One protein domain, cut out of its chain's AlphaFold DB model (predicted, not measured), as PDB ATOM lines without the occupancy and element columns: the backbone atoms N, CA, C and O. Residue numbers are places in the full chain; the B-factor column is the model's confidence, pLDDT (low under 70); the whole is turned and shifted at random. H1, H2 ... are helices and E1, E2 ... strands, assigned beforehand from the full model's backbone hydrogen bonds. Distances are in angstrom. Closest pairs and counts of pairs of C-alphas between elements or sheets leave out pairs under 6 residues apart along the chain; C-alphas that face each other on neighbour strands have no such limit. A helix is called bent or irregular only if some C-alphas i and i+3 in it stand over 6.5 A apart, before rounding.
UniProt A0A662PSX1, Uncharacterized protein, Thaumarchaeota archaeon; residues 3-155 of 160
ATOM      1  N   GLU A   3     147.218 196.479 169.488       88.00
ATOM      2  CA  GLU A   3     147.869 196.751 170.771       88.00
ATOM      3  C   GLU A   3     147.998 195.451 171.573       88.00
ATOM      4  O   GLU A   3     147.043 194.677 171.656       88.00
ATOM      5  N   LEU A   4     149.168 195.194 172.166       89.25
ATOM      6  CA  LEU A   4     149.387 194.043 173.046       89.25
ATOM      7  C   LEU A   4     148.949 194.370 174.478       89.25
ATOM      8  O   LEU A   4     149.315 195.409 175.016       89.25
ATOM      9  N   ARG A   5     148.238 193.442 175.120       91.88
ATOM     10  CA  ARG A   5     147.788 193.505 176.519       91.88
ATOM     11  C   ARG A   5     148.316 192.309 177.324       91.88
ATOM     12  O   ARG A   5     147.554 191.388 177.632       91.88
ATOM     13  N   PRO A   6     149.631 192.252 177.598       92.69
ATOM     14  CA  PRO A   6     150.194 191.239 178.484       92.69
ATOM     15  C   PRO A   6     149.710 191.436 179.929       92.69
ATOM     16  O   PRO A   6     149.397 192.550 180.341       92.69
ATOM     17  N   ASP A   7     149.687 190.364 180.722       93.00
ATOM     18  CA  ASP A   7     149.638 190.509 182.182       93.00
ATOM     19  C   ASP A   7     150.963 191.097 182.713       93.00
ATOM     20  O   ASP A   7     151.983 191.082 182.018       93.00
ATOM     21  N   LYS A   8     150.976 191.583 183.963       94.06
ATOM     22  CA  LYS A   8     152.152 192.239 184.572       94.06
ATOM     23  C   LYS A   8     153.431 191.391 184.498       94.06
ATOM     24  O   LYS A   8     154.525 191.927 184.332       94.06
ATOM     25  N   LYS A   9     153.318 190.070 184.644       94.44
ATOM     26  CA  LYS A   9     154.460 189.147 184.631       94.44
ATOM     27  C   LYS A   9     154.987 188.955 183.210       94.44
ATOM     28  O   LYS A   9     156.189 189.067 182.979       94.44
ATOM     29  N   THR A  10     154.089 188.719 182.261       94.44
ATOM     30  CA  THR A  10     154.385 188.622 180.831       94.44
ATOM     31  C   THR A  10     155.000 189.921 180.314       94.44
ATOM     32  O   THR A  10     155.954 189.880 179.541       94.44
ATOM     33  N   GLU A  11     154.522 191.075 180.778       95.50
ATOM     34  CA  GLU A  11     155.077 192.377 180.420       95.50
ATOM     35  C   GLU A  11     156.531 192.524 180.883       95.50
ATOM     36  O   GLU A  11     157.390 192.892 180.084       95.50
ATOM     37  N   ARG A  12     156.833 192.182 182.144       96.75
ATOM     38  CA  ARG A  12     158.207 192.211 182.673       96.75
ATOM     39  C   ARG A  12     159.140 191.304 181.866       96.75
ATOM     40  O   ARG A  12     160.221 191.745 181.482       96.75
ATOM     41  N   LEU A  13     158.691 190.090 181.533       97.06
ATOM     42  CA  LEU A  13     159.447 189.164 180.685       97.06
ATOM     43  C   LEU A  13     159.701 189.750 179.291       97.06
ATOM     44  O   LEU A  13     160.831 189.709 178.808       97.06
ATOM     45  N   LEU A  14     158.668 190.292 178.635       96.62
ATOM     46  CA  LEU A  14     158.789 190.899 177.306       96.62
ATOM     47  C   LEU A  14     159.754 192.089 177.317       96.62
ATOM     48  O   LEU A  14     160.546 192.229 176.388       96.62
ATOM     49  N   ARG A  15     159.719 192.920 178.364       96.75
ATOM     50  CA  ARG A  15     160.634 194.057 178.525       96.75
ATOM     51  C   ARG A  15     162.083 193.597 178.659       96.75
ATOM     52  O   ARG A  15     162.905 194.021 177.855       96.75
ATOM     53  N   GLU A  16     162.384 192.678 179.578       97.69
ATOM     54  CA  GLU A  16     163.748 192.146 179.746       97.69
ATOM     55  C   GLU A  16     164.250 191.462 178.465       97.69
ATOM     56  O   GLU A  16     165.385 191.668 178.031       97.69
ATOM     57  N   TRP A  17     163.383 190.697 177.796       97.94
ATOM     58  CA  TRP A  17     163.727 190.063 176.529       97.94
ATOM     59  C   TRP A  17     164.052 191.097 175.439       97.94
ATOM     60  O   TRP A  17     165.071 190.973 174.754       97.94
ATOM     61  N   ALA A  18     163.228 192.137 175.295       97.75
ATOM     62  CA  ALA A  18     163.433 193.210 174.326       97.75
ATOM     63  C   ALA A  18     164.684 194.051 174.630       97.75
ATOM     64  O   ALA A  18     165.394 194.456 173.708       97.75
ATOM     65  N   GLU A  19     164.997 194.282 175.905       97.75
ATOM     66  CA  GLU A  19     166.229 194.957 176.308       97.75
ATOM     67  C   GLU A  19     167.466 194.149 175.921       97.75
ATOM     68  O   GLU A  19     168.391 194.712 175.333       97.75
ATOM     69  N   ASN A  20     167.467 192.836 176.168       98.12
ATOM     70  CA  ASN A  20     168.555 191.949 175.748       98.12
ATOM     71  C   ASN A  20     168.713 191.930 174.218       98.12
ATOM     72  O   ASN A  20     169.834 191.937 173.707       98.12
ATOM     73  N   CYS A  21     167.602 191.978 173.473       98.31
ATOM     74  CA  CYS A  21     167.623 192.103 172.014       98.31
ATOM     75  C   CYS A  21     168.266 193.424 171.556       98.31
ATOM     76  O   CYS A  21     169.085 193.428 170.635       98.31
ATOM     77  N   ALA A  22     167.936 194.540 172.215       98.25
ATOM     78  CA  ALA A  22     168.542 195.839 171.934       98.25
ATOM     79  C   ALA A  22     170.040 195.865 172.249       98.25
ATOM     80  O   ALA A  22     170.805 196.432 171.470       98.25
ATOM     81  N   VAL A  23     170.474 195.224 173.340       98.06
ATOM     82  CA  VAL A  23     171.903 195.085 173.649       98.06
ATOM     83  C   VAL A  23     172.609 194.295 172.545       98.06
ATOM     84  O   VAL A  23     173.586 194.800 172.004       98.06
ATOM     85  N   LEU A  24     172.083 193.137 172.124       98.25
ATOM     86  CA  LEU A  24     172.670 192.356 171.026       98.25
ATOM     87  C   LEU A  24     172.814 193.188 169.742       98.25
ATOM     88  O   LEU A  24     173.904 193.267 169.174       98.25
ATOM     89  N   TRP A  25     171.732 193.843 169.300       98.31
ATOM     90  CA  TRP A  25     171.770 194.710 168.119       98.31
ATOM     91  C   TRP A  25     172.836 195.799 168.262       98.31
ATOM     92  O   TRP A  25     173.623 196.024 167.340       98.31
ATOM     93  N   ASN A  26     172.874 196.474 169.413       97.94
ATOM     94  CA  ASN A  26     173.790 197.583 169.651       97.94
ATOM     95  C   ASN A  26     175.249 197.131 169.691       97.94
ATOM     96  O   ASN A  26     176.080 197.818 169.104       97.94
ATOM     97  N   THR A  27     175.555 195.985 170.300       98.12
ATOM     98  CA  THR A  27     176.915 195.431 170.369       98.12
ATOM     99  C   THR A  27     177.441 195.070 168.982       98.12
ATOM    100  O   THR A  27     178.520 195.524 168.598       98.12
ATOM    101  N   ILE A  28     176.653 194.338 168.181       97.69
ATOM    102  CA  ILE A  28     177.018 194.010 166.790       97.69
ATOM    103  C   ILE A  28     177.237 195.298 165.995       97.69
ATOM    104  O   ILE A  28     178.228 195.458 165.278       97.69
ATOM    105  N   ASN A  29     176.300 196.238 166.126       97.38
ATOM    106  CA  ASN A  29     176.348 197.472 165.369       97.38
ATOM    107  C   ASN A  29     177.523 198.361 165.789       97.38
ATOM    108  O   ASN A  29     178.112 199.014 164.936       97.38
ATOM    109  N   HIS A  30     177.887 198.373 167.070       97.56
ATOM    110  CA  HIS A  30     179.039 199.113 167.569       97.56
ATOM    111  C   HIS A  30     180.326 198.617 166.903       97.56
ATOM    112  O   HIS A  30     181.015 199.415 166.271       97.56
ATOM    113  N   LYS A  31     180.589 197.303 166.941       97.38
ATOM    114  CA  LYS A  31     181.760 196.679 166.295       97.38
ATOM    115  C   LYS A  31     181.851 197.042 164.808       97.38
ATOM    116  O   LYS A  31     182.874 197.536 164.347       97.38
ATOM    117  N   ARG A  32     180.746 196.894 164.073       98.00
ATOM    118  CA  ARG A  32     180.684 197.206 162.633       98.00
ATOM    119  C   ARG A  32     180.862 198.693 162.329       98.00
ATOM    120  O   ARG A  32     181.491 199.053 161.338       98.00
ATOM    121  N   ARG A  33     180.323 199.574 163.177       97.88
ATOM    122  CA  ARG A  33     180.528 201.022 163.048       97.88
ATOM    123  C   ARG A  33     181.984 201.398 163.291       97.88
ATOM    124  O   ARG A  33     182.488 202.214 162.533       97.88
ATOM    125  N   GLN A  34     182.646 200.809 164.291       98.00
ATOM    126  CA  GLN A  34     184.073 201.041 164.537       98.00
ATOM    127  C   GLN A  34     184.903 200.696 163.298       98.00
ATOM    128  O   GLN A  34     185.624 201.559 162.810       98.00
ATOM    129  N   GLN A  35     184.702 199.505 162.723       97.88
ATOM    130  CA  GLN A  35     185.345 199.105 161.464       97.88
ATOM    131  C   GLN A  35     185.083 200.131 160.351       97.88
ATOM    132  O   GLN A  35     186.006 200.666 159.746       97.88
ATOM    133  N   PHE A  36     183.811 200.483 160.134       97.88
ATOM    134  CA  PHE A  36     183.421 201.423 159.085       97.88
ATOM    135  C   PHE A  36     184.083 202.801 159.223       97.88
ATOM    136  O   PHE A  36     184.546 203.357 158.230       97.88
ATOM    137  N   PHE A  37     184.107 203.373 160.430       97.38
ATOM    138  CA  PHE A  37     184.672 204.707 160.654       97.38
ATOM    139  C   PHE A  37     186.203 204.720 160.660       97.38
ATOM    140  O   PHE A  37     186.778 205.765 160.380       97.38
ATOM    141  N   ARG A  38     186.852 203.574 160.894       98.00
ATOM    142  CA  ARG A  38     188.297 203.391 160.690       98.00
ATOM    143  C   ARG A  38     188.680 203.160 159.223       98.00
ATOM    144  O   ARG A  38     189.856 203.025 158.920       98.00
ATOM    145  N   GLY A  39     187.705 203.103 158.311       96.50
ATOM    146  CA  GLY A  39     187.944 202.802 156.897       96.50
ATOM    147  C   GLY A  39     188.176 201.315 156.607       96.50
ATOM    148  O   GLY A  39     188.536 200.960 155.488       96.50
ATOM    149  N   GLU A  40     187.942 200.436 157.582       97.25
ATOM    150  CA  GLU A  40     188.101 198.992 157.436       97.25
ATOM    151  C   GLU A  40     186.902 198.365 156.700       97.25
ATOM    152  O   GLU A  40     185.777 198.885 156.687       97.25
ATOM    153  N   LYS A  41     187.115 197.175 156.125       96.44
ATOM    154  CA  LYS A  41     186.022 196.361 155.586       96.44
ATOM    155  C   LYS A  41     185.147 195.863 156.738       96.44
ATOM    156  O   LYS A  41     185.593 195.087 157.575       96.44
ATOM    157  N   VAL A  42     183.879 196.272 156.743       97.56
ATOM    158  CA  VAL A  42     182.913 195.834 157.759       97.56
ATOM    159  C   VAL A  42     182.640 194.338 157.631       97.56
ATOM    160  O   VAL A  42     182.196 193.870 156.578       97.56
ATOM    161  N   ASP A  43     182.840 193.603 158.723       96.38
ATOM    162  CA  ASP A  43     182.535 192.179 158.789       96.38
ATOM    163  C   ASP A  43     181.025 191.955 158.983       96.38
ATOM    164  O   ASP A  43     180.418 192.319 159.998       96.38
ATOM    165  N   LEU A  44     180.397 191.357 157.967       96.50
ATOM    166  CA  LEU A  44     178.969 191.030 157.943       96.50
ATOM    167  C   LEU A  44     178.677 189.558 158.252       96.50
ATOM    168  O   LEU A  44     177.505 189.158 158.189       96.50
ATOM    169  N   GLY A  45     179.718 188.786 158.569       93.31
ATOM    170  CA  GLY A  45     179.643 187.400 158.991       93.31
ATOM    171  C   GLY A  45     178.937 187.216 160.332       93.31
ATOM    172  O   GLY A  45     178.524 188.170 161.004       93.31
ATOM    173  N   GLU A  46     178.752 185.948 160.687       89.69
ATOM    174  CA  GLU A  46     178.220 185.555 161.984       89.69
ATOM    175  C   GLU A  46     179.328 185.622 163.040       89.69
ATOM    176  O   GLU A  46     180.351 184.952 162.937       89.69
ATOM    177  N   ASP A  47     179.102 186.424 164.077       93.88
ATOM    178  CA  ASP A  47     179.973 186.498 165.245       93.88
ATOM    179  C   ASP A  47     179.574 185.405 166.249       93.88
ATOM    180  O   ASP A  47     178.651 185.587 167.047       93.88
ATOM    181  N   ARG A  48     180.229 184.239 166.165       95.75
ATOM    182  CA  ARG A  48     179.905 183.064 166.997       95.75
ATOM    183  C   ARG A  48     180.012 183.352 168.495       95.75
ATOM    184  O   ARG A  48     179.145 182.924 169.248       95.75
ATOM    185  N   LEU A  49     181.008 184.136 168.910       96.19
ATOM    186  CA  LEU A  49     181.189 184.511 170.311       96.19
ATOM    187  C   LEU A  49     179.995 185.332 170.814       96.19
ATOM    188  O   LEU A  49     179.407 185.012 171.847       96.19
ATOM    189  N   LEU A  50     179.589 186.364 170.064       96.44
ATOM    190  CA  LEU A  50     178.391 187.133 170.409       96.44
ATOM    191  C   LEU A  50     177.128 186.266 170.370       96.44
ATOM    192  O   LEU A  50     176.260 186.416 171.230       96.44
ATOM    193  N   TYR A  51     177.011 185.350 169.410       97.75
ATOM    194  CA  TYR A  51     175.890 184.417 169.376       97.75
ATOM    195  C   TYR A  51     175.819 183.575 170.656       97.75
ATOM    196  O   TYR A  51     174.752 183.521 171.266       97.75
ATOM    197  N   ASP A  52     176.923 182.983 171.108       97.56
ATOM    198  CA  ASP A  52     176.937 182.120 172.293       97.56
ATOM    199  C   ASP A  52     176.638 182.891 173.587       97.56
ATOM    200  O   ASP A  52     175.890 182.396 174.435       97.56
ATOM    201  N   ILE A  53     177.109 184.139 173.695       97.38
ATOM    202  CA  ILE A  53     176.794 185.035 174.820       97.38
ATOM    203  C   ILE A  53     175.291 185.351 174.874       97.38
ATOM    204  O   ILE A  53     174.672 185.298 175.939       97.38
ATOM    205  N   PHE A  54     174.677 185.681 173.734       97.44
ATOM    206  CA  PHE A  54     173.298 186.178 173.709       97.44
ATOM    207  C   PHE A  54     172.240 185.094 173.499       97.44
ATOM    208  O   PHE A  54     171.100 185.277 173.930       97.44
ATOM    209  N   LYS A  55     172.574 183.944 172.906       96.62
ATOM    210  CA  LYS A  55     171.676 182.789 172.742       96.62
ATOM    211  C   LYS A  55     170.898 182.441 174.023       96.62
ATOM    212  O   LYS A  55     169.680 182.269 173.910       96.62
ATOM    213  N   PRO A  56     171.505 182.344 175.226       96.25
ATOM    214  CA  PRO A  56     170.753 182.067 176.452       96.25
ATOM    215  C   PRO A  56     169.845 183.226 176.902       96.25
ATOM    216  O   PRO A  56     168.872 182.974 177.612       96.25
ATOM    217  N   LEU A  57     170.139 184.467 176.492       97.12
ATOM    218  CA  LEU A  57     169.430 185.688 176.898       97.12
ATOM    219  C   LEU A  57     168.245 186.034 175.992       97.12
ATOM    220  O   LEU A  57     167.225 186.516 176.477       97.12
ATOM    221  N   VAL A  58     168.378 185.812 174.679       97.44
ATOM    222  CA  VAL A  58     167.359 186.188 173.678       97.44
ATOM    223  C   VAL A  58     166.767 185.001 172.923       97.44
ATOM    224  O   VAL A  58     165.731 185.153 172.274       97.44
ATOM    225  N   GLY A  59     167.352 183.810 173.065       96.81
ATOM    226  CA  GLY A  59     166.953 182.599 172.355       96.81
ATOM    227  C   GLY A  59     167.691 182.458 171.025       96.81
ATOM    228  O   GLY A  59     167.918 183.437 170.320       96.81
ATOM    229  N   SER A  60     168.048 181.221 170.665       95.88
ATOM    230  CA  SER A  60     168.855 180.906 169.471       95.88
ATOM    231  C   SER A  60     168.284 181.514 168.184       95.88
ATOM    232  O   SER A  60     168.980 182.253 167.488       95.88
ATOM    233  N   ALA A  61     166.998 181.279 167.903       96.31
ATOM    234  CA  ALA A  61     166.365 181.796 166.694       96.31
ATOM    235  C   ALA A  61     166.337 183.332 166.667       96.31
ATOM    236  O   ALA A  61     166.652 183.934 165.645       96.31
ATOM    237  N   THR A  62     166.003 183.974 167.788       97.75
ATOM    238  CA  THR A  62     165.983 185.439 167.916       97.75
ATOM    239  C   THR A  62     167.373 186.036 167.703       97.75
ATOM    240  O   THR A  62     167.506 186.998 166.951       97.75
ATOM    241  N   ALA A  63     168.415 185.449 168.308       97.75
ATOM    242  CA  ALA A  63     169.795 185.911 168.165       97.75
ATOM    243  C   ALA A  63     170.228 185.901 166.694       97.75
ATOM    244  O   ALA A  63     170.633 186.933 166.156       97.75
ATOM    245  N   GLN A  64     170.032 184.768 166.012       96.94
ATOM    246  CA  GLN A  64     170.336 184.637 164.586       96.94
ATOM    247  C   GLN A  64     169.555 185.641 163.734       96.94
ATOM    248  O   GLN A  64     170.116 186.245 162.821       96.94
ATOM    249  N   GLN A  65     168.267 185.854 164.020       97.38
ATOM    250  CA  GLN A  65     167.454 186.816 163.272       97.38
ATOM    251  C   GLN A  65     167.931 188.258 163.475       97.38
ATOM    252  O   GLN A  65     168.025 189.000 162.500       97.38
ATOM    253  N   ILE A  66     168.298 188.657 164.697       97.94
ATOM    254  CA  ILE A  66     168.856 189.991 164.970       97.94
ATOM    255  C   ILE A  66     170.176 190.188 164.217       97.94
ATOM    256  O   ILE A  66     170.346 191.206 163.544       97.94
ATOM    257  N   MET A  67     171.079 189.205 164.264       97.81
ATOM    258  CA  MET A  67     172.354 189.252 163.541       97.81
ATOM    259  C   MET A  67     172.143 189.377 162.027       97.81
ATOM    260  O   MET A  67     172.734 190.254 161.390       97.81
ATOM    261  N   ARG A  68     171.234 188.572 161.459       97.31
ATOM    262  CA  ARG A  68     170.862 188.628 160.037       97.31
ATOM    263  C   ARG A  68     170.274 189.981 159.654       97.31
ATOM    264  O   ARG A  68     170.740 190.579 158.686       97.31
ATOM    265  N   LYS A  69     169.322 190.507 160.433       97.44
ATOM    266  CA  LYS A  69     168.722 191.829 160.193       97.44
ATOM    267  C   LYS A  69     169.731 192.961 160.307       97.44
ATOM    268  O   LYS A  69     169.655 193.917 159.536       97.44
ATOM    269  N   ASN A  70     170.712 192.849 161.197       98.12
ATOM    270  CA  ASN A  70     171.796 193.819 161.251       98.12
ATOM    271  C   ASN A  70     172.670 193.742 159.986       98.12
ATOM    272  O   ASN A  70     172.956 194.774 159.381       98.12
ATOM    273  N   SER A  71     173.038 192.536 159.531       98.25
ATOM    274  CA  SER A  71     173.793 192.365 158.279       98.25
ATOM    275  C   SER A  71     173.012 192.876 157.061       98.25
ATOM    276  O   SER A  71     173.590 193.537 156.203       98.25
ATOM    277  N   GLU A  72     171.700 192.636 156.987       97.94
ATOM    278  CA  GLU A  72     170.816 193.196 155.952       97.94
ATOM    279  C   GLU A  72     170.811 194.731 155.964       97.94
ATOM    280  O   GLU A  72     170.946 195.348 154.906       97.94
ATOM    281  N   ALA A  73     170.725 195.358 157.142       98.00
ATOM    282  CA  ALA A  73     170.769 196.815 157.269       98.00
ATOM    283  C   ALA A  73     172.093 197.400 156.746       98.00
ATOM    284  O   ALA A  73     172.091 198.408 156.037       98.00
ATOM    285  N   TRP A  74     173.221 196.745 157.030       98.38
ATOM    286  CA  TRP A  74     174.524 197.142 156.490       98.38
ATOM    287  C   TRP A  74     174.632 196.940 154.976       98.38
ATOM    288  O   TRP A  74     175.096 197.841 154.277       98.38
ATOM    289  N   ARG A  75     174.155 195.808 154.438       98.31
ATOM    290  CA  ARG A  75     174.106 195.582 152.981       98.31
ATOM    291  C   ARG A  75     173.278 196.657 152.278       98.31
ATOM    292  O   ARG A  75     173.717 197.200 151.268       98.31
ATOM    293  N   SER A  76     172.119 197.005 152.843       97.06
ATOM    294  CA  SER A  76     171.259 198.079 152.335       97.06
ATOM    295  C   SER A  76     171.981 199.432 152.340       97.06
ATOM    296  O   SER A  76     172.001 200.130 151.325       97.06
ATOM    297  N   PHE A  77     172.671 199.767 153.433       97.38
ATOM    298  CA  PHE A  77     173.482 200.984 153.526       97.38
ATOM    299  C   PHE A  77     174.573 201.056 152.444       97.38
ATOM    300  O   PHE A  77     174.707 202.082 151.770       97.38
ATOM    301  N   PHE A  78     175.323 199.973 152.224       97.19
ATOM    302  CA  PHE A  78     176.352 199.938 151.181       97.19
ATOM    303  C   PHE A  78     175.764 200.028 149.771       97.19
ATOM    304  O   PHE A  78     176.310 200.738 148.925       97.19
ATOM    305  N   ALA A  79     174.623 199.379 149.521       95.94
ATOM    306  CA  ALA A  79     173.912 199.495 148.252       95.94
ATOM    307  C   ALA A  79     173.484 200.948 147.975       95.94
ATOM    308  O   ALA A  79     173.696 201.453 146.871       95.94
ATOM    309  N   LEU A  80     172.963 201.653 148.985       95.75
ATOM    310  CA  LEU A  80     172.623 203.075 148.878       95.75
ATOM    311  C   LEU A  80     173.859 203.945 148.620       95.75
ATOM    312  O   LEU A  80     173.816 204.804 147.739       95.75
ATOM    313  N   LYS A  81     174.986 203.700 149.307       94.75
ATOM    314  CA  LYS A  81     176.253 204.400 149.022       94.75
ATOM    315  C   LYS A  81     176.718 204.188 147.578       94.75
ATOM    316  O   LYS A  81     177.085 205.157 146.916       94.75
ATOM    317  N   LYS A  82     176.644 202.957 147.060       95.12
ATOM    318  CA  LYS A  82     176.986 202.643 145.662       95.12
ATOM    319  C   LYS A  82     176.064 203.362 144.673       95.12
ATOM    320  O   LYS A  82     176.536 203.855 143.654       95.12
ATOM    321  N   ARG A  83     174.759 203.454 144.964       94.75
ATOM    322  CA  ARG A  83     173.810 204.232 144.146       94.75
ATOM    323  C   ARG A  83     174.123 205.726 144.170       94.75
ATOM    324  O   ARG A  83     174.083 206.341 143.109       94.75
ATOM    325  N   LYS A  84     174.493 206.282 145.331       93.62
ATOM    326  CA  LYS A  84     174.915 207.687 145.466       93.62
ATOM    327  C   LYS A  84     176.111 208.008 144.582       93.62
ATOM    328  O   LYS A  84     176.058 208.974 143.835       93.62
ATOM    329  N   ALA A  85     177.146 207.171 144.626       92.81
ATOM    330  CA  ALA A  85     178.350 207.348 143.814       92.81
ATOM    331  C   ALA A  85     178.069 207.309 142.298       92.81
ATOM    332  O   ALA A  85     178.828 207.866 141.521       92.81
ATOM    333  N   LYS A  86     176.968 206.671 141.880       95.31
ATOM    334  CA  LYS A  86     176.522 206.604 140.481       95.31
ATOM    335  C   LYS A  86     175.503 207.687 140.099       95.31
ATOM    336  O   LYS A  86     174.942 207.597 139.014       95.31
ATOM    337  N   GLY A  87     175.161 208.613 140.999       92.44
ATOM    338  CA  GLY A  87     174.093 209.596 140.768       92.44
ATOM    339  C   GLY A  87     172.681 208.993 140.668       92.44
ATOM    340  O   GLY A  87     171.768 209.648 140.190       92.44
ATOM    341  N   LYS A  88     172.472 207.743 141.112       93.75
ATOM    342  CA  LYS A  88     171.203 206.989 140.975       93.75
ATOM    343  C   LYS A  88     170.365 206.959 142.258       93.75
ATOM    344  O   LYS A  88     169.665 205.968 142.522       93.75
ATOM    345  N   LEU A  89     170.515 207.965 143.118       92.12
ATOM    346  CA  LEU A  89     169.675 208.094 144.307       92.12
ATOM    347  C   LEU A  89     168.358 208.784 143.955       92.12
ATOM    348  O   LEU A  89     168.390 209.756 143.207       92.12
ATOM    349  N   PRO A  90     167.231 208.326 144.524       88.75
ATOM    350  CA  PRO A  90     165.993 209.090 144.468       88.75
ATOM    351  C   PRO A  90     166.199 210.495 145.075       88.75
ATOM    352  O   PRO A  90     166.877 210.589 146.110       88.75
ATOM    353  N   PRO A  91     165.644 211.565 144.473       87.00
ATOM    354  CA  PRO A  91     165.793 212.945 144.953       87.00
ATOM    355  C   PRO A  91     165.351 213.150 146.410       87.00
ATOM    356  O   PRO A  91     165.871 214.012 147.118       87.00
ATOM    357  N   GLU A  92     164.425 212.325 146.892       90.69
ATOM    358  CA  GLU A  92     163.885 212.366 148.249       90.69
ATOM    359  C   GLU A  92     164.926 211.934 149.302       90.69
ATOM    360  O   GLU A  92     164.821 212.280 150.484       90.69
ATOM    361  N   VAL A  93     165.963 211.188 148.899       89.12
ATOM    362  CA  VAL A  93     166.995 210.668 149.807       89.12
ATOM    363  C   VAL A  93     168.081 211.718 150.048       89.12
ATOM    364  O   VAL A  93     169.148 211.710 149.435       89.12
ATOM    365  N   LYS A  94     167.847 212.586 151.036       85.50
ATOM    366  CA  LYS A  94     168.785 213.663 151.412       85.50
ATOM    367  C   LYS A  94     170.063 213.167 152.100       85.50
ATOM    368  O   LYS A  94     171.135 213.747 151.937       85.50
ATOM    369  N   ARG A  95     169.979 212.093 152.895       89.50
ATOM    370  CA  ARG A  95     171.108 211.586 153.696       89.50
ATOM    371  C   ARG A  95     171.108 210.066 153.777       89.50
ATOM    372  O   ARG A  95     170.120 209.457 154.168       89.50
ATOM    373  N   ILE A  96     172.268 209.463 153.520       93.25
ATOM    374  CA  ILE A  96     172.526 208.045 153.792       93.25
ATOM    375  C   ILE A  96     173.378 207.956 155.053       93.25
ATOM    376  O   ILE A  96     174.468 208.525 155.108       93.25
ATOM    377  N   SER A  97     172.890 207.241 156.062       93.62
ATOM    378  CA  SER A  97     173.599 207.042 157.328       93.62
ATOM    379  C   SER A  97     173.789 205.551 157.607       93.62
ATOM    380  O   SER A  97     172.907 204.768 157.253       93.62
ATOM    381  N   PRO A  98     174.903 205.147 158.246       96.56
ATOM    382  CA  PRO A  98     175.087 203.764 158.668       96.56
ATOM    383  C   PRO A  98     173.999 203.357 159.673       96.56
ATOM    384  O   PRO A  98     173.456 204.239 160.356       96.56
ATOM    385  N   PRO A  99     173.709 202.049 159.814       97.00
ATOM    386  CA  PRO A  99     172.676 201.562 160.719       97.00
ATOM    387  C   PRO A  99     172.798 202.152 162.132       97.00
ATOM    388  O   PRO A  99     173.891 202.298 162.696       97.00
ATOM    389  N   GLY A 100     171.653 202.551 162.684       95.69
ATOM    390  CA  GLY A 100     171.551 203.165 164.005       95.69
ATOM    391  C   GLY A 100     171.473 202.142 165.137       95.69
ATOM    392  O   GLY A 100     171.251 200.954 164.914       95.69
ATOM    393  N   TYR A 101     171.628 202.620 166.366       97.06
ATOM    394  CA  TYR A 101     171.379 201.833 167.571       97.06
ATOM    395  C   TYR A 101     169.873 201.709 167.843       97.06
ATOM    396  O   TYR A 101     169.098 202.611 167.520       97.06
ATOM    397  N   TRP A 102     169.453 200.621 168.485       97.38
ATOM    398  CA  TRP A 102     168.133 200.495 169.109       97.38
ATOM    399  C   TRP A 102     168.129 201.261 170.436       97.38
ATOM    400  O   TRP A 102     168.057 200.695 171.525       97.38
ATOM    401  N   LYS A 103     168.253 202.581 170.316       93.75
ATOM    402  CA  LYS A 103     168.239 203.571 171.392       93.75
ATOM    403  C   LYS A 103     167.438 204.773 170.901       93.75
ATOM    404  O   LYS A 103     167.582 205.190 169.749       93.75
ATOM    405  N   ASP A 104     166.574 205.286 171.755       90.75
ATOM    406  CA  ASP A 104     165.946 206.581 171.585       90.75
ATOM    407  C   ASP A 104     166.970 207.659 171.956       90.75
ATOM    408  O   ASP A 104     167.603 207.595 173.008       90.75
ATOM    409  N   ARG A 105     167.205 208.610 171.051       85.81
ATOM    410  CA  ARG A 105     168.258 209.616 171.235       85.81
ATOM    411  C   ARG A 105     167.858 210.743 172.182       85.81
ATOM    412  O   ARG A 105     168.755 211.371 172.720       85.81
ATOM    413  N   ALA A 106     166.563 210.997 172.360       90.50
ATOM    414  CA  ALA A 106     166.070 212.073 173.215       90.50
ATOM    415  C   ALA A 106     165.995 211.628 174.680       90.50
ATOM    416  O   ALA A 106     166.363 212.367 175.581       90.50
ATOM    417  N   THR A 107     165.543 210.396 174.912       91.25
ATOM    418  CA  THR A 107     165.346 209.837 176.261       91.25
ATOM    419  C   THR A 107     166.499 208.957 176.728       91.25
ATOM    420  O   THR A 107     166.490 208.465 177.850       91.25
ATOM    421  N   GLU A 108     167.440 208.669 175.833       88.62
ATOM    422  CA  GLU A 108     168.525 207.707 176.007       88.62
ATOM    423  C   GLU A 108     168.104 206.252 176.283       88.62
ATOM    424  O   GLU A 108     168.953 205.370 176.455       88.62
ATOM    425  N   ARG A 109     166.802 205.957 176.260       91.94
ATOM    426  CA  ARG A 109     166.265 204.628 176.565       91.94
ATOM    427  C   ARG A 109     166.458 203.666 175.397       91.94
ATOM    428  O   ARG A 109     166.438 204.049 174.228       91.94
ATOM    429  N   LYS A 110     166.609 202.374 175.696       93.25
ATOM    430  CA  LYS A 110     166.633 201.323 174.664       93.25
ATOM    431  C   LYS A 110     165.290 201.289 173.932       93.25
ATOM    432  O   LYS A 110     164.231 201.362 174.553       93.25
ATOM    433  N   ARG A 111     165.327 201.109 172.611       95.06
ATOM    434  CA  ARG A 111     164.116 200.804 171.838       95.06
ATOM    435  C   ARG A 111     163.787 199.326 172.019       95.06
ATOM    436  O   ARG A 111     164.584 198.473 171.640       95.06
ATOM    437  N   LEU A 112     162.622 199.036 172.593       95.31
ATOM    438  CA  LEU A 112     162.189 197.673 172.890       95.31
ATOM    439  C   LEU A 112     161.654 197.000 171.622       95.31
ATOM    440  O   LEU A 112     160.546 197.287 171.173       95.31
ATOM    441  N   ILE A 113     162.467 196.128 171.026       96.44
ATOM    442  CA  ILE A 113     162.141 195.386 169.804       96.44
ATOM    443  C   ILE A 113     162.518 193.920 170.016       96.44
ATOM    444  O   ILE A 113     163.634 193.617 170.432       96.44
ATOM    445  N   ILE A 114     161.602 193.009 169.680       96.75
ATOM    446  CA  ILE A 114     161.854 191.564 169.647       96.75
ATOM    447  C   ILE A 114     161.629 191.091 168.215       96.75
ATOM    448  O   ILE A 114     160.559 191.299 167.646       96.75
ATOM    449  N   VAL A 115     162.637 190.449 167.629       95.62
ATOM    450  CA  VAL A 115     162.537 189.871 166.284       95.62
ATOM    451  C   VAL A 115     162.196 188.393 166.414       95.62
ATOM    452  O   VAL A 115     163.017 187.602 166.869       95.62
ATOM    453  N   ILE A 116     160.991 188.012 166.001       94.38
ATOM    454  CA  ILE A 116     160.510 186.631 166.102       94.38
ATOM    455  C   ILE A 116     160.387 186.040 164.696       94.38
ATOM    456  O   ILE A 116     159.808 186.652 163.798       94.38
ATOM    457  N   ARG A 117     160.931 184.833 164.506       93.44
ATOM    458  CA  ARG A 117     160.795 184.075 163.253       93.44
ATOM    459  C   ARG A 117     159.325 183.681 163.035       93.44
ATOM    460  O   ARG A 117     158.641 183.336 163.996       93.44
ATOM    461  N   ARG A 118     158.846 183.731 161.785       92.44
ATOM    462  CA  ARG A 118     157.425 183.545 161.412       92.44
ATOM    463  C   ARG A 118     156.782 182.278 161.988       92.44
ATOM    464  O   ARG A 118     155.636 182.313 162.405       92.44
ATOM    465  N   ASP A 119     157.514 181.177 162.013       93.62
ATOM    466  CA  ASP A 119     157.091 179.858 162.498       93.62
ATOM    467  C   ASP A 119     157.134 179.710 164.033       93.62
ATOM    468  O   ASP A 119     156.626 178.734 164.587       93.62
ATOM    469  N   LEU A 120     157.727 180.674 164.747       95.06
ATOM    470  CA  LEU A 120     157.851 180.664 166.208       95.06
ATOM    471  C   LEU A 120     156.801 181.520 166.917       95.06
ATOM    472  O   LEU A 120     156.891 181.722 168.134       95.06
ATOM    473  N   TYR A 121     155.789 181.984 166.193       92.94
ATOM    474  CA  TYR A 121     154.580 182.509 166.799       92.94
ATOM    475  C   TYR A 121     153.340 182.059 166.035       92.94
ATOM    476  O   TYR A 121     153.392 181.756 164.848       92.94
ATOM    477  N   THR A 122     152.210 182.029 166.729       90.38
ATOM    478  CA  THR A 122     150.897 181.957 166.095       90.38
ATOM    479  C   THR A 122     150.077 183.167 166.504       90.38
ATOM    480  O   THR A 122     150.122 183.607 167.655       90.38
ATOM    481  N   PHE A 123     149.352 183.721 165.540       83.94
ATOM    482  CA  PHE A 123     148.453 184.851 165.723       83.94
ATOM    483  C   PHE A 123     147.052 184.387 165.334       83.94
ATOM    484  O   PHE A 123     146.817 184.081 164.168       83.94
ATOM    485  N   SER A 124     146.144 184.273 166.303       74.38
ATOM    486  CA  SER A 124     144.769 183.820 166.068       74.38
ATOM    487  C   SER A 124     143.765 184.962 166.214       74.38
ATOM    488  O   SER A 124     144.007 185.927 166.943       74.38
ATOM    489  N   GLN A 125     142.603 184.811 165.568       71.19
ATOM    490  CA  GLN A 125     141.453 185.715 165.717       71.19
ATOM    491  C   GLN A 125     140.903 185.755 167.153       71.19
ATOM    492  O   GLN A 125     140.231 186.705 167.528       71.19
ATOM    493  N   SER A 126     141.254 184.782 168.000       71.69
ATOM    494  CA  SER A 126     140.893 184.742 169.426       71.69
ATOM    495  C   SER A 126     141.645 185.752 170.312       71.69
ATOM    496  O   SER A 126     141.826 185.517 171.510       71.69
ATOM    497  N   SER A 127     142.118 186.863 169.737       84.38
ATOM    498  CA  SER A 127     142.771 187.969 170.452       84.38
ATOM    499  C   SER A 127     144.001 187.556 171.275       84.38
ATOM    500  O   SER A 127     144.313 188.163 172.301       84.38
ATOM    501  N   LYS A 128     144.710 186.496 170.854       89.25
ATOM    502  CA  LYS A 128     145.910 185.968 171.523       89.25
ATOM    503  C   LYS A 128     147.035 185.699 170.525       89.25
ATOM    504  O   LYS A 128     146.819 185.153 169.446       89.25
ATOM    505  N   ILE A 129     148.251 186.042 170.931       91.38
ATOM    506  CA  ILE A 129     149.498 185.652 170.272       91.38
ATOM    507  C   ILE A 129     150.153 184.580 171.130       91.38
ATOM    508  O   ILE A 129     150.309 184.773 172.337       91.38
ATOM    509  N   ARG A 130     150.550 183.459 170.524       93.81
ATOM    510  CA  ARG A 130     151.344 182.423 171.196       93.81
ATOM    511  C   ARG A 130     152.768 182.489 170.670       93.81
ATOM    512  O   ARG A 130     152.988 182.241 169.492       93.81
ATOM    513  N   ILE A 131     153.733 182.808 171.523       95.12
ATOM    514  CA  ILE A 131     155.141 182.984 171.156       95.12
ATOM    515  C   ILE A 131     155.950 181.809 171.707       95.12
ATOM    516  O   ILE A 131     156.100 181.643 172.918       95.12
ATOM    517  N   LYS A 132     156.500 180.987 170.810       95.19
ATOM    518  CA  LYS A 132     157.338 179.823 171.143       95.19
ATOM    519  C   LYS A 132     158.817 180.196 171.324       95.19
ATOM    520  O   LYS A 132     159.551 179.454 171.967       95.19
ATOM    521  N   ALA A 133     159.236 181.348 170.794       95.19
ATOM    522  CA  ALA A 133     160.632 181.798 170.767       95.19
ATOM    523  C   ALA A 133     161.202 182.292 172.112       95.19
ATOM    524  O   ALA A 133     162.405 182.535 172.192       95.19
ATOM    525  N   ALA A 134     160.372 182.465 173.148       94.75
ATOM    526  CA  ALA A 134     160.820 183.039 174.416       94.75
ATOM    527  C   ALA A 134     161.949 182.197 175.059       94.75
ATOM    528  O   ALA A 134     161.808 180.968 175.152       94.75
ATOM    529  N   PRO A 135     163.047 182.824 175.530       95.50
ATOM    530  CA  PRO A 135     164.207 182.123 176.076       95.50
ATOM    531  C   PRO A 135     163.834 181.260 177.275       95.50
ATOM    532  O   PRO A 135     163.082 181.693 178.147       95.50
ATOM    533  N   ARG A 136     164.398 180.050 177.353       93.81
ATOM    534  CA  ARG A 136     164.129 179.115 178.457       93.81
ATOM    535  C   ARG A 136     164.443 179.735 179.824       93.81
ATOM    536  O   ARG A 136     163.569 179.717 180.680       93.81
ATOM    537  N   LYS A 137     165.611 180.374 179.976       93.00
ATOM    538  CA  LYS A 137     166.022 181.032 181.230       93.00
ATOM    539  C   LYS A 137     165.048 182.127 181.676       93.00
ATOM    540  O   LYS A 137     164.710 182.201 182.850       93.00
ATOM    541  N   LEU A 138     164.548 182.947 180.744       95.50
ATOM    542  CA  LEU A 138     163.542 183.965 181.070       95.50
ATOM    543  C   LEU A 138     162.207 183.328 181.460       95.50
ATOM    544  O   LEU A 138     161.584 183.742 182.433       95.50
ATOM    545  N   LYS A 139     161.772 182.292 180.738       94.94
ATOM    546  CA  LYS A 139     160.555 181.562 181.100       94.94
ATOM    547  C   LYS A 139     160.653 180.954 182.499       94.94
ATOM    548  O   LYS A 139     159.709 181.096 183.262       94.94
ATOM    549  N   GLU A 140     161.785 180.350 182.855       95.06
ATOM    550  CA  GLU A 140     162.038 179.806 184.196       95.06
ATOM    551  C   GLU A 140     162.022 180.910 185.262       95.06
ATOM    552  O   GLU A 140     161.241 180.815 186.206       95.06
ATOM    553  N   LYS A 141     162.773 182.002 185.055       95.94
ATOM    554  CA  LYS A 141     162.830 183.168 185.960       95.94
ATOM    555  C   LYS A 141     161.449 183.721 186.306       95.94
ATOM    556  O   LYS A 141     161.183 184.075 187.447       95.94
ATOM    557  N   TYR A 142     160.570 183.807 185.312       95.69
ATOM    558  CA  TYR A 142     159.222 184.326 185.505       95.69
ATOM    559  C   TYR A 142     158.193 183.228 185.794       95.69
ATOM    560  O   TYR A 142     157.032 183.554 185.999       95.69
ATOM    561  N   GLY A 143     158.545 181.940 185.819       94.50
ATOM    562  CA  GLY A 143     157.603 180.836 186.044       94.50
ATOM    563  C   GLY A 143     156.569 180.663 184.921       94.50
ATOM    564  O   GLY A 143     155.381 180.468 185.182       94.50
ATOM    565  N   VAL A 144     156.974 180.829 183.663       92.75
ATOM    566  CA  VAL A 144     156.150 180.596 182.466       92.75
ATOM    567  C   VAL A 144     156.412 179.188 181.937       92.75
ATOM    568  O   VAL A 144     157.541 178.843 181.594       92.75
ATOM    569  N   ARG A 145     155.358 178.376 181.812       90.62
ATOM    570  CA  ARG A 145     155.415 177.054 181.172       90.62
ATOM    571  C   ARG A 145     154.859 177.136 179.747       90.62
ATOM    572  O   ARG A 145     153.876 177.828 179.504       90.62
ATOM    573  N   GLY A 146     155.482 176.424 178.806       91.75
ATOM    574  CA  GLY A 146     155.046 176.396 177.404       91.75
ATOM    575  C   GLY A 146     155.326 177.696 176.621       91.75
ATOM    576  O   GLY A 146     156.319 178.382 176.897       91.75
ATOM    577  N   PRO A 147     154.520 177.997 175.583       93.00
ATOM    578  CA  PRO A 147     154.591 179.253 174.833       93.00
ATOM    579  C   PRO A 147     154.120 180.449 175.667       93.00
ATOM    580  O   PRO A 147     153.168 180.339 176.436       93.00
ATOM    581  N   LEU A 148     154.730 181.614 175.448       93.94
ATOM    582  CA  LEU A 148     154.259 182.867 176.033       93.94
ATOM    583  C   LEU A 148     152.948 183.282 175.356       93.94
ATOM    584  O   LEU A 148     152.876 183.301 174.127       93.94
ATOM    585  N   ILE A 149     151.925 183.614 176.139       92.31
ATOM    586  CA  ILE A 149     150.611 184.009 175.623       92.31
ATOM    587  C   ILE A 149     150.410 185.494 175.897       92.31
ATOM    588  O   ILE A 149     150.427 185.920 177.046       92.31
ATOM    589  N   VAL A 150     150.197 186.276 174.845       92.94
ATOM    590  CA  VAL A 150     149.981 187.724 174.942       92.94
ATOM    591  C   VAL A 150     148.619 188.039 174.347       92.94
ATOM    592  O   VAL A 150     148.358 187.672 173.200       92.94
ATOM    593  N   ARG A 151     147.730 188.687 175.108       91.44
ATOM    594  CA  ARG A 151     146.460 189.165 174.541       91.44
ATOM    595  C   ARG A 151     146.730 190.350 173.624       91.44
ATOM    596  O   ARG A 151     147.700 191.074 173.831       91.44
ATOM    597  N   TRP A 152     145.884 190.565 172.631       90.25
ATOM    598  CA  TRP A 152     145.948 191.749 171.784       90.25
ATOM    599  C   TRP A 152     144.547 192.298 171.519       90.25
ATOM    600  O   TRP A 152     143.566 191.565 171.617       90.25
ATOM    601  N   VAL A 153     144.448 193.591 171.219       88.38
ATOM    602  CA  VAL A 153     143.193 194.270 170.864       88.38
ATOM    603  C   VAL A 153     143.365 195.110 169.602       88.38
ATOM    604  O   VAL A 153     144.482 195.485 169.239       88.38
ATOM    605  N   GLY A 154     142.249 195.410 168.939       85.69
ATOM    606  CA  GLY A 154     142.186 196.269 167.757       85.69
ATOM    607  C   GLY A 154     141.885 195.514 166.463       85.69
ATOM    608  O   GLY A 154     141.416 194.383 166.485       85.69
ATOM    609  N   ARG A 155     142.132 196.159 165.319       81.50
ATOM    610  CA  ARG A 155     141.973 195.558 163.984       81.50
ATOM    611  C   ARG A 155     143.346 195.400 163.324       81.50
ATOM    612  O   ARG A 155     144.006 196.427 163.094       81.50
TER     613      ARG A 155
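Overview. This is residues 3 to 155 of the 160 residues of an uncharacterized protein of Thaumarchaeota archaeon (UniProt A0A662PSX1). Two long helices, H1 and H3, touch at a slant, with the shorter H2 folded back along H1 as a helical hairpin; a small, curled sheet of four strands sits at the end of H1 where that helix begins. From the far end of H3 a long stretch with no named element, residues 86 to 120, leads back to the sheet, and the short H4 packs on H1 and H2. The printed part has 153 residues, with four named helices and four named strands in the order E1 H1 H2 H3 E2 E3 H4 E4. The sheet's order is E1 E4 E3 E2, antiparallel throughout, and the class is mixed, helices and strands. The whole is only just loose, close to compact, with a radius of gyration of the C-alphas of 18.0 A and spans of 53 by 39 by 32 A.

Along the chain. E1, residues 3 to 5, begins at C-alpha 3, (147.869, 196.751, 170.771). H1, residues 8 to 37, measures 42.3 A from first to last C-alpha and ends at C-alpha 37, (184.672, 204.707, 160.654). H2 is residues 48 to 58, 14.6 A; it is irregular, but only just, with C-alphas 53 and 56 6.9 A apart. H3, residues 60 to 85, measures 38.0 A. E2 is residues 121 to 124, E3 residues 128 to 131 and H4 residues 136 to 142. E4, residues 148 to 154, measures 19.8 A and ends at C-alpha 154, (142.186, 196.269, 167.757).

Arrangement. E1 and E2 are the edge strands. E4 is staggered, pairing with E3 over residues 148 to 151 and with E1 over 151 to 153. N 5 and O 151 are 2.7 A apart, N 131 and O 148 2.8 A, and, in the hairpin E2 and E3, N 122 and O 130 2.9 A, each within hydrogen-bond range. H1 only grazes the sheet, with residues 10 to 14. With residues 17 to 28 alone it touches H2 at a shallow tilt of 19 degrees, opposite ways; the closest C-alphas, of Trp 17 and Val 58, are 6.0 A apart. With residues 21 to 29 alone it touches H3 at a steep tilt of 40 degrees, the same way; the closest C-alphas, of Trp 25 and Ile 66, are 6.4 A apart. H4 touches H1, the closest C-alphas being those of Leu 13 and Leu 138, 6.6 A apart. H3 and H4 are apart. Every O i to N i+4 pair is within hydrogen-bond range in H1, H3 and H4; in H2 5 of 7 are.

Size, cuts and confidence. The C-alphas farthest apart, of Gly 87 and Gly 143, are 56.1 A apart. The printed part has no cut. The link from H3 to E2, 35 residues, is long. No printed residue is under 70 in pLDDT.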